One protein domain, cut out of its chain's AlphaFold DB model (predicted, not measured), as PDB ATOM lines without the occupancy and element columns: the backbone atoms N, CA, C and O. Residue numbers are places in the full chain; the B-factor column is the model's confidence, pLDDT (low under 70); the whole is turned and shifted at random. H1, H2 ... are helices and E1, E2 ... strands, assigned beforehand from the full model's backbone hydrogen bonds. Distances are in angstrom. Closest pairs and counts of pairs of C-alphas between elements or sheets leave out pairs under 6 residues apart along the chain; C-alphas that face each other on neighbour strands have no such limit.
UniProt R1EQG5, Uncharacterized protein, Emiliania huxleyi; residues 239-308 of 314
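This is residues 239 to 308 of the 314 residues of an uncharacterized protein of Emiliania huxleyi (UniProt R1EQG5). Two short helices, H1 and H2, stand side by side and run opposite ways, and a long third helix, H3, starts near the end of H2 and slants away from it as an open V. The last part of H3, with residues 297 to 308 in all, sticks out as a free arm, while a small loop with the one short strand, E1, lies at the other end of H2, where that helix begins. The printed part has 70 residues, with three named helices and one named strand in the order H1, E1, H2, H3, and its class is mostly helix. It is only just loose, close to compact, with a radius of gyration of the C-alphas of 13.3 A and spans of 39 by 28 by 17 A.

Go from Pro 239 past residues 239 to 248, which hold no named element, to H1, residues 249 to 257. After a short link comes E1, residues 265 to 267, which pairs with no named strand; look instead at residues 266 to 267 of E1 beside residues 270 to 271, a short antiparallel pairing. A tight link leads to H2, residues 273 to 283, and the closest C-alphas of E1 and H2, those of Tyr 265 and Leu 275, are 6.5 A apart. H1 and H2 only just touch, with 3 pairs of C-alphas within 8 A, the closest being those of Leu 255 and Ala 278 at 6.9 A. Their lines stand at a shallow tilt of 13 degrees, opposite ways. Another tight link brings you to H3, residues 286 to 306, which is close to H2 but not clearly touching; the closest C-alphas, those of Leu 281 and Ala 289, are 6.3 A apart. H2 and H3 run opposite ways at a steep tilt of 38 degrees, only just past shallow. H1 and H3 are only just apart, with their closest C-alphas at 8.1 A, and E1 and H3 are apart too. In H1, H2 and H3 every O i to N i+4 pair is within hydrogen-bond range.

Find C-alpha 249 at (184.794, 149.997, 181.277); from there H1 runs 12.1 A to C-alpha 257. E1 covers 6.8 A from C-alpha 265 to C-alpha 267. Find C-alpha 273 at (181.713, 137.297, 197.129), where H2 begins its 15.5 A to C-alpha 283. H3 runs 30.2 A from C-alpha 286 to C-alpha 306 at (168.813, 154.267, 208.240).

The two C-alphas farthest apart, those of Glu 246 and Gly 308, are 39.9 A from each other. Without the free stretch, the body of 58 residues spans 32 by 21 by 19 A. The printed part has no cut, and no link between named elements is long. In the B-factor column of this model, the mean pLDDT of the printed part is 77.3, and residues 292 to 308 are under 70.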
ATOM      1  N   PRO A 239     193.477 131.385 194.423       82.94
ATOM      2  CA  PRO A 239     193.277 132.632 193.697       82.94
ATOM      3  C   PRO A 239     192.845 132.347 192.256       82.94
ATOM      4  O   PRO A 239     193.346 131.430 191.605       82.94
ATOM      5  N   LEU A 240     191.908 133.145 191.754       82.00
ATOM      6  CA  LEU A 240     191.376 133.046 190.402       82.00
ATOM      7  C   LEU A 240     191.452 134.397 189.709       82.00
ATOM      8  O   LEU A 240     190.813 135.357 190.119       82.00
ATOM      9  N   ALA A 241     192.166 134.451 188.591       80.38
ATOM     10  CA  ALA A 241     192.138 135.616 187.726       80.38
ATOM     11  C   ALA A 241     190.920 135.536 186.798       80.38
ATOM     12  O   ALA A 241     190.896 134.750 185.848       80.38
ATOM     13  N   LEU A 242     189.905 136.365 187.044       78.25
ATOM     14  CA  LEU A 242     188.878 136.602 186.036       78.25
ATOM     15  C   LEU A 242     189.443 137.522 184.940       78.25
ATOM     16  O   LEU A 242     190.054 138.541 185.269       78.25
ATOM     17  N   PRO A 243     189.205 137.243 183.642       81.00
ATOM     18  CA  PRO A 243     189.591 138.122 182.538       81.00
ATOM     19  C   PRO A 243     188.690 139.368 182.487       81.00
ATOM     20  O   PRO A 243     187.948 139.603 181.537       81.00
ATOM     21  N   LEU A 244     188.730 140.189 183.539       81.62
ATOM     22  CA  LEU A 244     187.914 141.396 183.654       81.62
ATOM     23  C   LEU A 244     188.283 142.444 182.601       81.62
ATOM     24  O   LEU A 244     187.460 143.295 182.287       81.62
ATOM     25  N   GLY A 245     189.492 142.387 182.032       79.00
ATOM     26  CA  GLY A 245     189.949 143.315 180.990       79.00
ATOM     27  C   GLY A 245     189.046 143.352 179.752       79.00
ATOM     28  O   GLY A 245     188.938 144.396 179.113       79.00
ATOM     29  N   GLU A 246     188.336 142.260 179.465       84.00
ATOM     30  CA  GLU A 246     187.389 142.153 178.348       84.00
ATOM     31  C   GLU A 246     186.014 142.770 178.663       84.00
ATOM     32  O   GLU A 246     185.175 142.933 177.778       84.00
ATOM     33  N   MET A 247     185.769 143.152 179.920       85.69
ATOM     34  CA  MET A 247     184.512 143.770 180.324       85.69
ATOM     35  C   MET A 247     184.428 145.243 179.907       85.69
ATOM     36  O   MET A 247     185.432 145.971 179.969       85.69
ATOM     37  N   PRO A 248     183.209 145.736 179.604       88.81
ATOM     38  CA  PRO A 248     182.957 147.158 179.425       88.81
ATOM     39  C   PRO A 248     183.485 147.987 180.604       88.81
ATOM     40  O   PRO A 248     183.241 147.660 181.768       88.81
ATOM     41  N   GLU A 249     184.147 149.106 180.297       88.88
ATOM     42  CA  GLU A 249     184.794 149.997 181.277       88.88
ATOM     43  C   GLU A 249     183.861 150.394 182.429       88.88
ATOM     44  O   GLU A 249     184.266 150.411 183.587       88.88
ATOM     45  N   ARG A 250     182.580 150.648 182.130       86.56
ATOM     46  CA  ARG A 250     181.565 150.985 183.137       86.56
ATOM     47  C   ARG A 250     181.408 149.890 184.198       86.56
ATOM     48  O   ARG A 250     181.309 150.207 185.377       86.56
ATOM     49  N   ARG A 251     181.404 148.616 183.793       87.88
ATOM     50  CA  ARG A 251     181.247 147.474 184.708       87.88
ATOM     51  C   ARG A 251     182.505 147.269 185.550       87.88
ATOM     52  O   ARG A 251     182.397 147.033 186.747       87.88
ATOM     53  N   ARG A 252     183.691 147.428 184.951       89.56
ATOM     54  CA  ARG A 252     184.960 147.404 185.696       89.56
ATOM     55  C   ARG A 252     185.036 148.517 186.734       89.56
ATOM     56  O   ARG A 252     185.392 148.251 187.875       89.56
ATOM     57  N   ARG A 253     184.662 149.741 186.359       87.69
ATOM     58  CA  ARG A 253     184.638 150.875 187.287       87.69
ATOM     59  C   ARG A 253     183.690 150.626 188.452       87.69
ATOM     60  O   ARG A 253     184.088 150.831 189.588       87.69
ATOM     61  N   TRP A 254     182.500 150.101 188.172       86.44
ATOM     62  CA  TRP A 254     181.548 149.736 189.214       86.44
ATOM     63  C   TRP A 254     182.133 148.706 190.193       86.44
ATOM     64  O   TRP A 254     182.046 148.899 191.401       86.44
ATOM     65  N   LEU A 255     182.798 147.652 189.698       87.00
ATOM     66  CA  LEU A 255     183.480 146.682 190.569       87.00
ATOM     67  C   LEU A 255     184.571 147.345 191.418       87.00
ATOM     68  O   LEU A 255     184.696 147.020 192.592       87.00
ATOM     69  N   ALA A 256     185.348 148.270 190.851       86.38
ATOM     70  CA  ALA A 256     186.389 148.985 191.589       86.38
ATOM     71  C   ALA A 256     185.809 149.899 192.679       86.38
ATOM     72  O   ALA A 256     186.284 149.867 193.811       86.38
ATOM     73  N   GLU A 257     184.761 150.664 192.359       85.00
ATOM     74  CA  GLU A 257     184.059 151.554 193.298       85.00
ATOM     75  C   GLU A 257     183.516 150.791 194.514       85.00
ATOM     76  O   GLU A 257     183.529 151.315 195.623       85.00
ATOM     77  N   HIS A 258     183.109 149.535 194.318       80.38
ATOM     78  CA  HIS A 258     182.573 148.674 195.375       80.38
ATOM     79  C   HIS A 258     183.613 147.707 195.960       80.38
ATOM     80  O   HIS A 258     183.246 146.821 196.724       80.38
ATOM     81  N   GLN A 259     184.901 147.852 195.614       82.00
ATOM     82  CA  GLN A 259     185.999 147.000 196.105       82.00
ATOM     83  C   GLN A 259     185.838 145.504 195.757       82.00
ATOM     84  O   GLN A 259     186.321 144.624 196.459       82.00
ATOM     85  N   LEU A 260     185.174 145.200 194.638       85.44
ATOM     86  CA  LEU A 260     184.926 143.842 194.129       85.44
ATOM     87  C   LEU A 260     185.825 143.479 192.934       85.44
ATOM     88  O   LEU A 260     185.656 142.423 192.324       85.44
ATOM     89  N   ILE A 261     186.749 144.366 192.549       84.25
ATOM     90  CA  ILE A 261     187.610 144.184 191.370       84.25
ATOM     91  C   ILE A 261     188.798 143.242 191.611       84.25
ATOM     92  O   ILE A 261     189.381 142.751 190.648       84.25
ATOM     93  N   SER A 262     189.139 142.979 192.869       82.19
ATOM     94  CA  SER A 262     190.244 142.115 193.295       82.19
ATOM     95  C   SER A 262     189.762 141.062 194.297       82.19
ATOM     96  O   SER A 262     188.558 140.917 194.517       82.19
ATOM     97  N   GLU A 263     190.702 140.317 194.892       83.06
ATOM     98  CA  GLU A 263     190.418 139.282 195.895       83.06
ATOM     99  C   GLU A 263     189.472 138.195 195.381       83.06
ATOM    100  O   GLU A 263     188.555 137.752 196.069       83.06
ATOM    101  N   HIS A 264     189.665 137.773 194.132       86.25
ATOM    102  CA  HIS A 264     188.914 136.674 193.539       86.25
ATOM    103  C   HIS A 264     189.583 135.353 193.887       86.25
ATOM    104  O   HIS A 264     190.677 135.047 193.420       86.25
ATOM    105  N   TYR A 265     188.911 134.552 194.698       83.94
ATOM    106  CA  TYR A 265     189.386 133.225 195.072       83.94
ATOM    107  C   TYR A 265     188.236 132.246 195.318       83.94
ATOM    108  O   TYR A 265     187.088 132.648 195.545       83.94
ATOM    109  N   LEU A 266     188.567 130.956 195.284       86.56
ATOM    110  CA  LEU A 266     187.740 129.853 195.773       86.56
ATOM    111  C   LEU A 266     188.242 129.376 197.135       86.56
ATOM    112  O   LEU A 266     189.440 129.394 197.415       86.56
ATOM    113  N   THR A 267     187.311 128.890 197.944       86.31
ATOM    114  CA  THR A 267     187.560 128.161 199.190       86.31
ATOM    115  C   THR A 267     186.838 126.816 199.138       86.31
ATOM    116  O   THR A 267     186.106 126.542 198.184       86.31
ATOM    117  N   ALA A 268     187.002 125.985 200.170       80.38
ATOM    118  CA  ALA A 268     186.206 124.766 200.319       80.38
ATOM    119  C   ALA A 268     184.691 125.051 200.387       80.38
ATOM    120  O   ALA A 268     183.899 124.242 199.909       80.38
ATOM    121  N   ASP A 269     184.305 126.223 200.900       83.94
ATOM    122  CA  ASP A 269     182.908 126.652 201.031       83.94
ATOM    123  C   ASP A 269     182.357 127.327 199.760       83.94
ATOM    124  O   ASP A 269     181.176 127.669 199.688       83.94
ATOM    125  N   GLY A 270     183.196 127.506 198.733       85.88
ATOM    126  CA  GLY A 270     182.817 128.075 197.442       85.88
ATOM    127  C   GLY A 270     183.517 129.398 197.102       85.88
ATOM    128  O   GLY A 270     184.567 129.725 197.672       85.88
ATOM    129  N   PRO A 271     182.993 130.146 196.110       88.19
ATOM    130  CA  PRO A 271     183.608 131.376 195.628       88.19
ATOM    131  C   PRO A 271     183.464 132.522 196.622       88.19
ATOM    132  O   PRO A 271     182.410 132.725 197.223       88.19
ATOM    133  N   SER A 272     184.518 133.327 196.710       84.62
ATOM    134  CA  SER A 272     184.462 134.657 197.318       84.62
ATOM    135  C   SER A 272     183.321 135.495 196.729       84.62
ATOM    136  O   SER A 272     182.930 135.359 195.563       84.62
ATOM    137  N   TRP A 273     182.789 136.402 197.546       83.75
ATOM    138  CA  TRP A 273     181.713 137.297 197.129       83.75
ATOM    139  C   TRP A 273     182.114 138.181 195.940       83.75
ATOM    140  O   TRP A 273     181.341 138.333 194.994       83.75
ATOM    141  N   SER A 274     183.339 138.708 195.961       85.00
ATOM    142  CA  SER A 274     183.951 139.481 194.874       85.00
ATOM    143  C   SER A 274     183.979 138.693 193.563       85.00
ATOM    144  O   SER A 274     183.533 139.205 192.536       85.00
ATOM    145  N   LEU A 275     184.405 137.425 193.601       84.75
ATOM    146  CA  LEU A 275     184.422 136.533 192.439       84.75
ATOM    147  C   LEU A 275     183.010 136.305 191.890       84.75
ATOM    148  O   LEU A 275     182.786 136.429 190.685       84.75
ATOM    149  N   LEU A 276     182.044 136.011 192.763       85.75
ATOM    150  CA  LEU A 276     180.659 135.779 192.357       85.75
ATOM    151  C   LEU A 276     180.028 137.036 191.741       85.75
ATOM    152  O   LEU A 276     179.353 136.952 190.713       85.75
ATOM    153  N   ALA A 277     180.247 138.200 192.351       83.75
ATOM    154  CA  ALA A 277     179.738 139.474 191.862       83.75
ATOM    155  C   ALA A 277     180.363 139.853 190.513       83.75
ATOM    156  O   ALA A 277     179.641 140.216 189.582       83.75
ATOM    157  N   ALA A 278     181.683 139.709 190.378       87.12
ATOM    158  CA  ALA A 278     182.397 139.991 189.140       87.12
ATOM    159  C   ALA A 278     181.971 139.048 188.003       87.12
ATOM    160  O   ALA A 278     181.683 139.518 186.902       87.12
ATOM    161  N   ALA A 279     181.836 137.745 188.274       85.94
ATOM    162  CA  ALA A 279     181.355 136.771 187.295       85.94
ATOM    163  C   ALA A 279     179.915 137.072 186.845       85.94
ATOM    164  O   ALA A 279     179.640 137.118 185.647       85.94
ATOM    165  N   ARG A 280     179.005 137.365 187.786       85.38
ATOM    166  CA  ARG A 280     177.619 137.745 187.464       85.38
ATOM    167  C   ARG A 280     177.557 139.013 186.630       85.38
ATOM    168  O   ARG A 280     176.844 139.048 185.636       85.38
ATOM    169  N   LEU A 281     178.307 140.047 187.006       85.88
ATOM    170  CA  LEU A 281     178.305 141.304 186.266       85.88
ATOM    171  C   LEU A 281     178.946 141.159 184.880       85.88
ATOM    172  O   LEU A 281     178.564 141.883 183.962       85.88
ATOM    173  N   ARG A 282     179.903 140.243 184.700       85.50
ATOM    174  CA  ARG A 282     180.484 139.935 183.388       85.50
ATOM    175  C   ARG A 282     179.455 139.321 182.447       85.50
ATOM    176  O   ARG A 282     179.296 139.821 181.340       85.50
ATOM    177  N   GLU A 283     178.743 138.301 182.911       84.12
ATOM    178  CA  GLU A 283     177.778 137.555 182.093       84.12
ATOM    179  C   GLU A 283     176.395 138.224 182.011       84.12
ATOM    180  O   GLU A 283     175.580 137.857 181.169       84.12
ATOM    181  N   ALA A 284     176.118 139.222 182.857       82.94
ATOM    182  CA  ALA A 284     174.847 139.939 182.861       82.94
ATOM    183  C   ALA A 284     174.552 140.601 181.506       82.94
ATOM    184  O   ALA A 284     175.392 141.299 180.918       82.94
ATOM    185  N   SER A 285     173.305 140.479 181.056       84.31
ATOM    186  CA  SER A 285     172.769 141.323 179.991       84.31
ATOM    187  C   SER A 285     172.792 142.802 180.403       84.31
ATOM    188  O   SER A 285     172.859 143.140 181.585       84.31
ATOM    189  N   GLU A 286     172.709 143.723 179.440       82.25
ATOM    190  CA  GLU A 286     172.642 145.165 179.748       82.25
ATOM    191  C   GLU A 286     171.445 145.522 180.646       82.25
ATOM    192  O   GLU A 286     171.553 146.401 181.501       82.25
ATOM    193  N   ALA A 287     170.324 144.808 180.504       79.62
ATOM    194  CA  ALA A 287     169.156 144.985 181.360       79.62
ATOM    195  C   ALA A 287     169.437 144.543 182.807       79.62
ATOM    196  O   ALA A 287     169.166 145.291 183.744       79.62
ATOM    197  N   GLU A 288     170.034 143.364 182.999       75.56
ATOM    198  CA  GLU A 288     170.395 142.847 184.327       75.56
ATOM    199  C   GLU A 288     171.482 143.696 184.994       75.56
ATOM    200  O   GLU A 288     171.378 144.018 186.177       75.56
ATOM    201  N   ALA A 289     172.488 144.127 184.230       75.81
ATOM    202  CA  ALA A 289     173.523 145.034 184.709       75.81
ATOM    203  C   ALA A 289     172.930 146.391 185.129       75.81
ATOM    204  O   ALA A 289     173.342 146.953 186.148       75.81
ATOM    205  N   GLY A 290     171.938 146.897 184.386       73.56
ATOM    206  CA  GLY A 290     171.177 148.096 184.739       73.56
ATOM    207  C   GLY A 290     170.398 147.942 186.049       73.56
ATOM    208  O   GLY A 290     170.465 148.825 186.904       73.56
ATOM    209  N   CYS A 291     169.729 146.803 186.246       72.25
ATOM    210  CA  CYS A 291     169.030 146.483 187.493       72.25
ATOM    211  C   CYS A 291     169.986 146.360 188.688       72.25
ATOM    212  O   CYS A 291     169.674 146.872 189.759       72.25
ATOM    213  N   LEU A 292     171.158 145.739 188.511       66.81
ATOM    214  CA  LEU A 292     172.193 145.630 189.549       66.81
ATOM    215  C   LEU A 292     172.715 147.006 189.986       66.81
ATOM    216  O   LEU A 292     172.823 147.268 191.181       66.81
ATOM    217  N   HIS A 293     172.967 147.907 189.032       68.50
ATOM    218  CA  HIS A 293     173.362 149.286 189.340       68.50
ATOM    219  C   HIS A 293     172.267 150.035 190.105       68.50
ATOM    220  O   HIS A 293     172.561 150.741 191.067       68.50
ATOM    221  N   ALA A 294     171.008 149.880 189.686       65.44
ATOM    222  CA  ALA A 294     169.885 150.511 190.365       65.44
ATOM    223  C   ALA A 294     169.730 149.967 191.795       65.44
ATOM    224  O   ALA A 294     169.671 150.752 192.733       65.44
ATOM    225  N   ALA A 295     169.731 148.645 191.977       60.50
ATOM    226  CA  ALA A 295     169.533 147.996 193.273       60.50
ATOM    227  C   ALA A 295     170.566 148.427 194.326       60.50
ATOM    228  O   ALA A 295     170.201 148.642 195.480       60.50
ATOM    229  N   VAL A 296     171.829 148.611 193.932       62.91
ATOM    230  CA  VAL A 296     172.859 149.102 194.856       62.91
ATOM    231  C   VAL A 296     172.676 150.582 195.182       62.91
ATOM    232  O   VAL A 296     172.787 150.942 196.346       62.91
ATOM    233  N   GLY A 297     172.257 151.417 194.225       60.16
ATOM    234  CA  GLY A 297     171.866 152.802 194.521       60.16
ATOM    235  C   GLY A 297     170.698 152.906 195.513       60.16
ATOM    236  O   GLY A 297     170.690 153.789 196.368       60.16
ATOM    237  N   TRP A 298     169.738 151.977 195.449       52.31
ATOM    238  CA  TRP A 298     168.641 151.885 196.419       52.31
ATOM    239  C   TRP A 298     169.110 151.431 197.806       52.31
ATOM    240  O   TRP A 298     168.643 151.971 198.803       52.31
ATOM    241  N   LEU A 299     170.025 150.460 197.879       52.06
ATOM    242  CA  LEU A 299     170.612 149.989 199.139       52.06
ATOM    243  C   LEU A 299     171.452 151.074 199.818       52.06
ATOM    244  O   LEU A 299     171.307 151.278 201.017       52.06
ATOM    245  N   ASP A 300     172.258 151.806 199.051       55.91
ATOM    246  CA  ASP A 300     173.093 152.896 199.561       55.91
ATOM    247  C   ASP A 300     172.227 154.058 200.076       55.91
ATOM    248  O   ASP A 300     172.453 154.584 201.164       55.91
ATOM    249  N   ALA A 301     171.155 154.402 199.352       56.78
ATOM    250  CA  ALA A 301     170.168 155.382 199.806       56.78
ATOM    251  C   ALA A 301     169.401 154.911 201.056       56.78
ATOM    252  O   ALA A 301     169.167 155.698 201.969       56.78
ATOM    253  N   ALA A 302     169.026 153.630 201.123       46.00
ATOM    254  CA  ALA A 302     168.336 153.058 202.276       46.00
ATOM    255  C   ALA A 302     169.231 152.996 203.524       46.00
ATOM    256  O   ALA A 302     168.744 153.246 204.624       46.00
ATOM    257  N   LEU A 303     170.526 152.707 203.362       51.47
ATOM    258  CA  LEU A 303     171.507 152.710 204.448       51.47
ATOM    259  C   LEU A 303     171.746 154.127 204.978       51.47
ATOM    260  O   LEU A 303     171.662 154.328 206.184       51.47
ATOM    261  N   ARG A 304     171.898 155.129 204.103       56.50
ATOM    262  CA  ARG A 304     172.012 156.544 204.517       56.50
ATOM    263  C   ARG A 304     170.771 157.048 205.255       56.50
ATOM    264  O   ARG A 304     170.883 157.736 206.266       56.50
ATOM    265  N   LEU A 305     169.580 156.649 204.798       57.62
ATOM    266  CA  LEU A 305     168.321 156.935 205.495       57.62
ATOM    267  C   LEU A 305     168.243 156.233 206.862       57.62
ATOM    268  O   LEU A 305     167.735 156.817 207.816       57.62
ATOM    269  N   ALA A 306     168.753 155.003 206.977       50.56
ATOM    270  CA  ALA A 306     168.813 154.267 208.240       50.56
ATOM    271  C   ALA A 306     169.854 154.843 209.220       50.56
ATOM    272  O   ALA A 306     169.662 154.761 210.433       50.56
ATOM    273  N   GLU A 307     170.917 155.461 208.706       64.75
ATOM    274  CA  GLU A 307     171.959 156.152 209.477       64.75
ATOM    275  C   GLU A 307     171.583 157.600 209.852       64.75
ATOM    276  O   GLU A 307     172.323 158.271 210.571       64.75
ATOM    277  N   GLY A 308     170.396 158.068 209.447       49.53
ATOM    278  CA  GLY A 308     169.862 159.379 209.825       49.53
ATOM    279  C   GLY A 308     170.370 160.544 208.974       49.53
ATOM    280  O   GLY A 308     170.168 161.699 209.352       49.53
TER     281      GLY A 308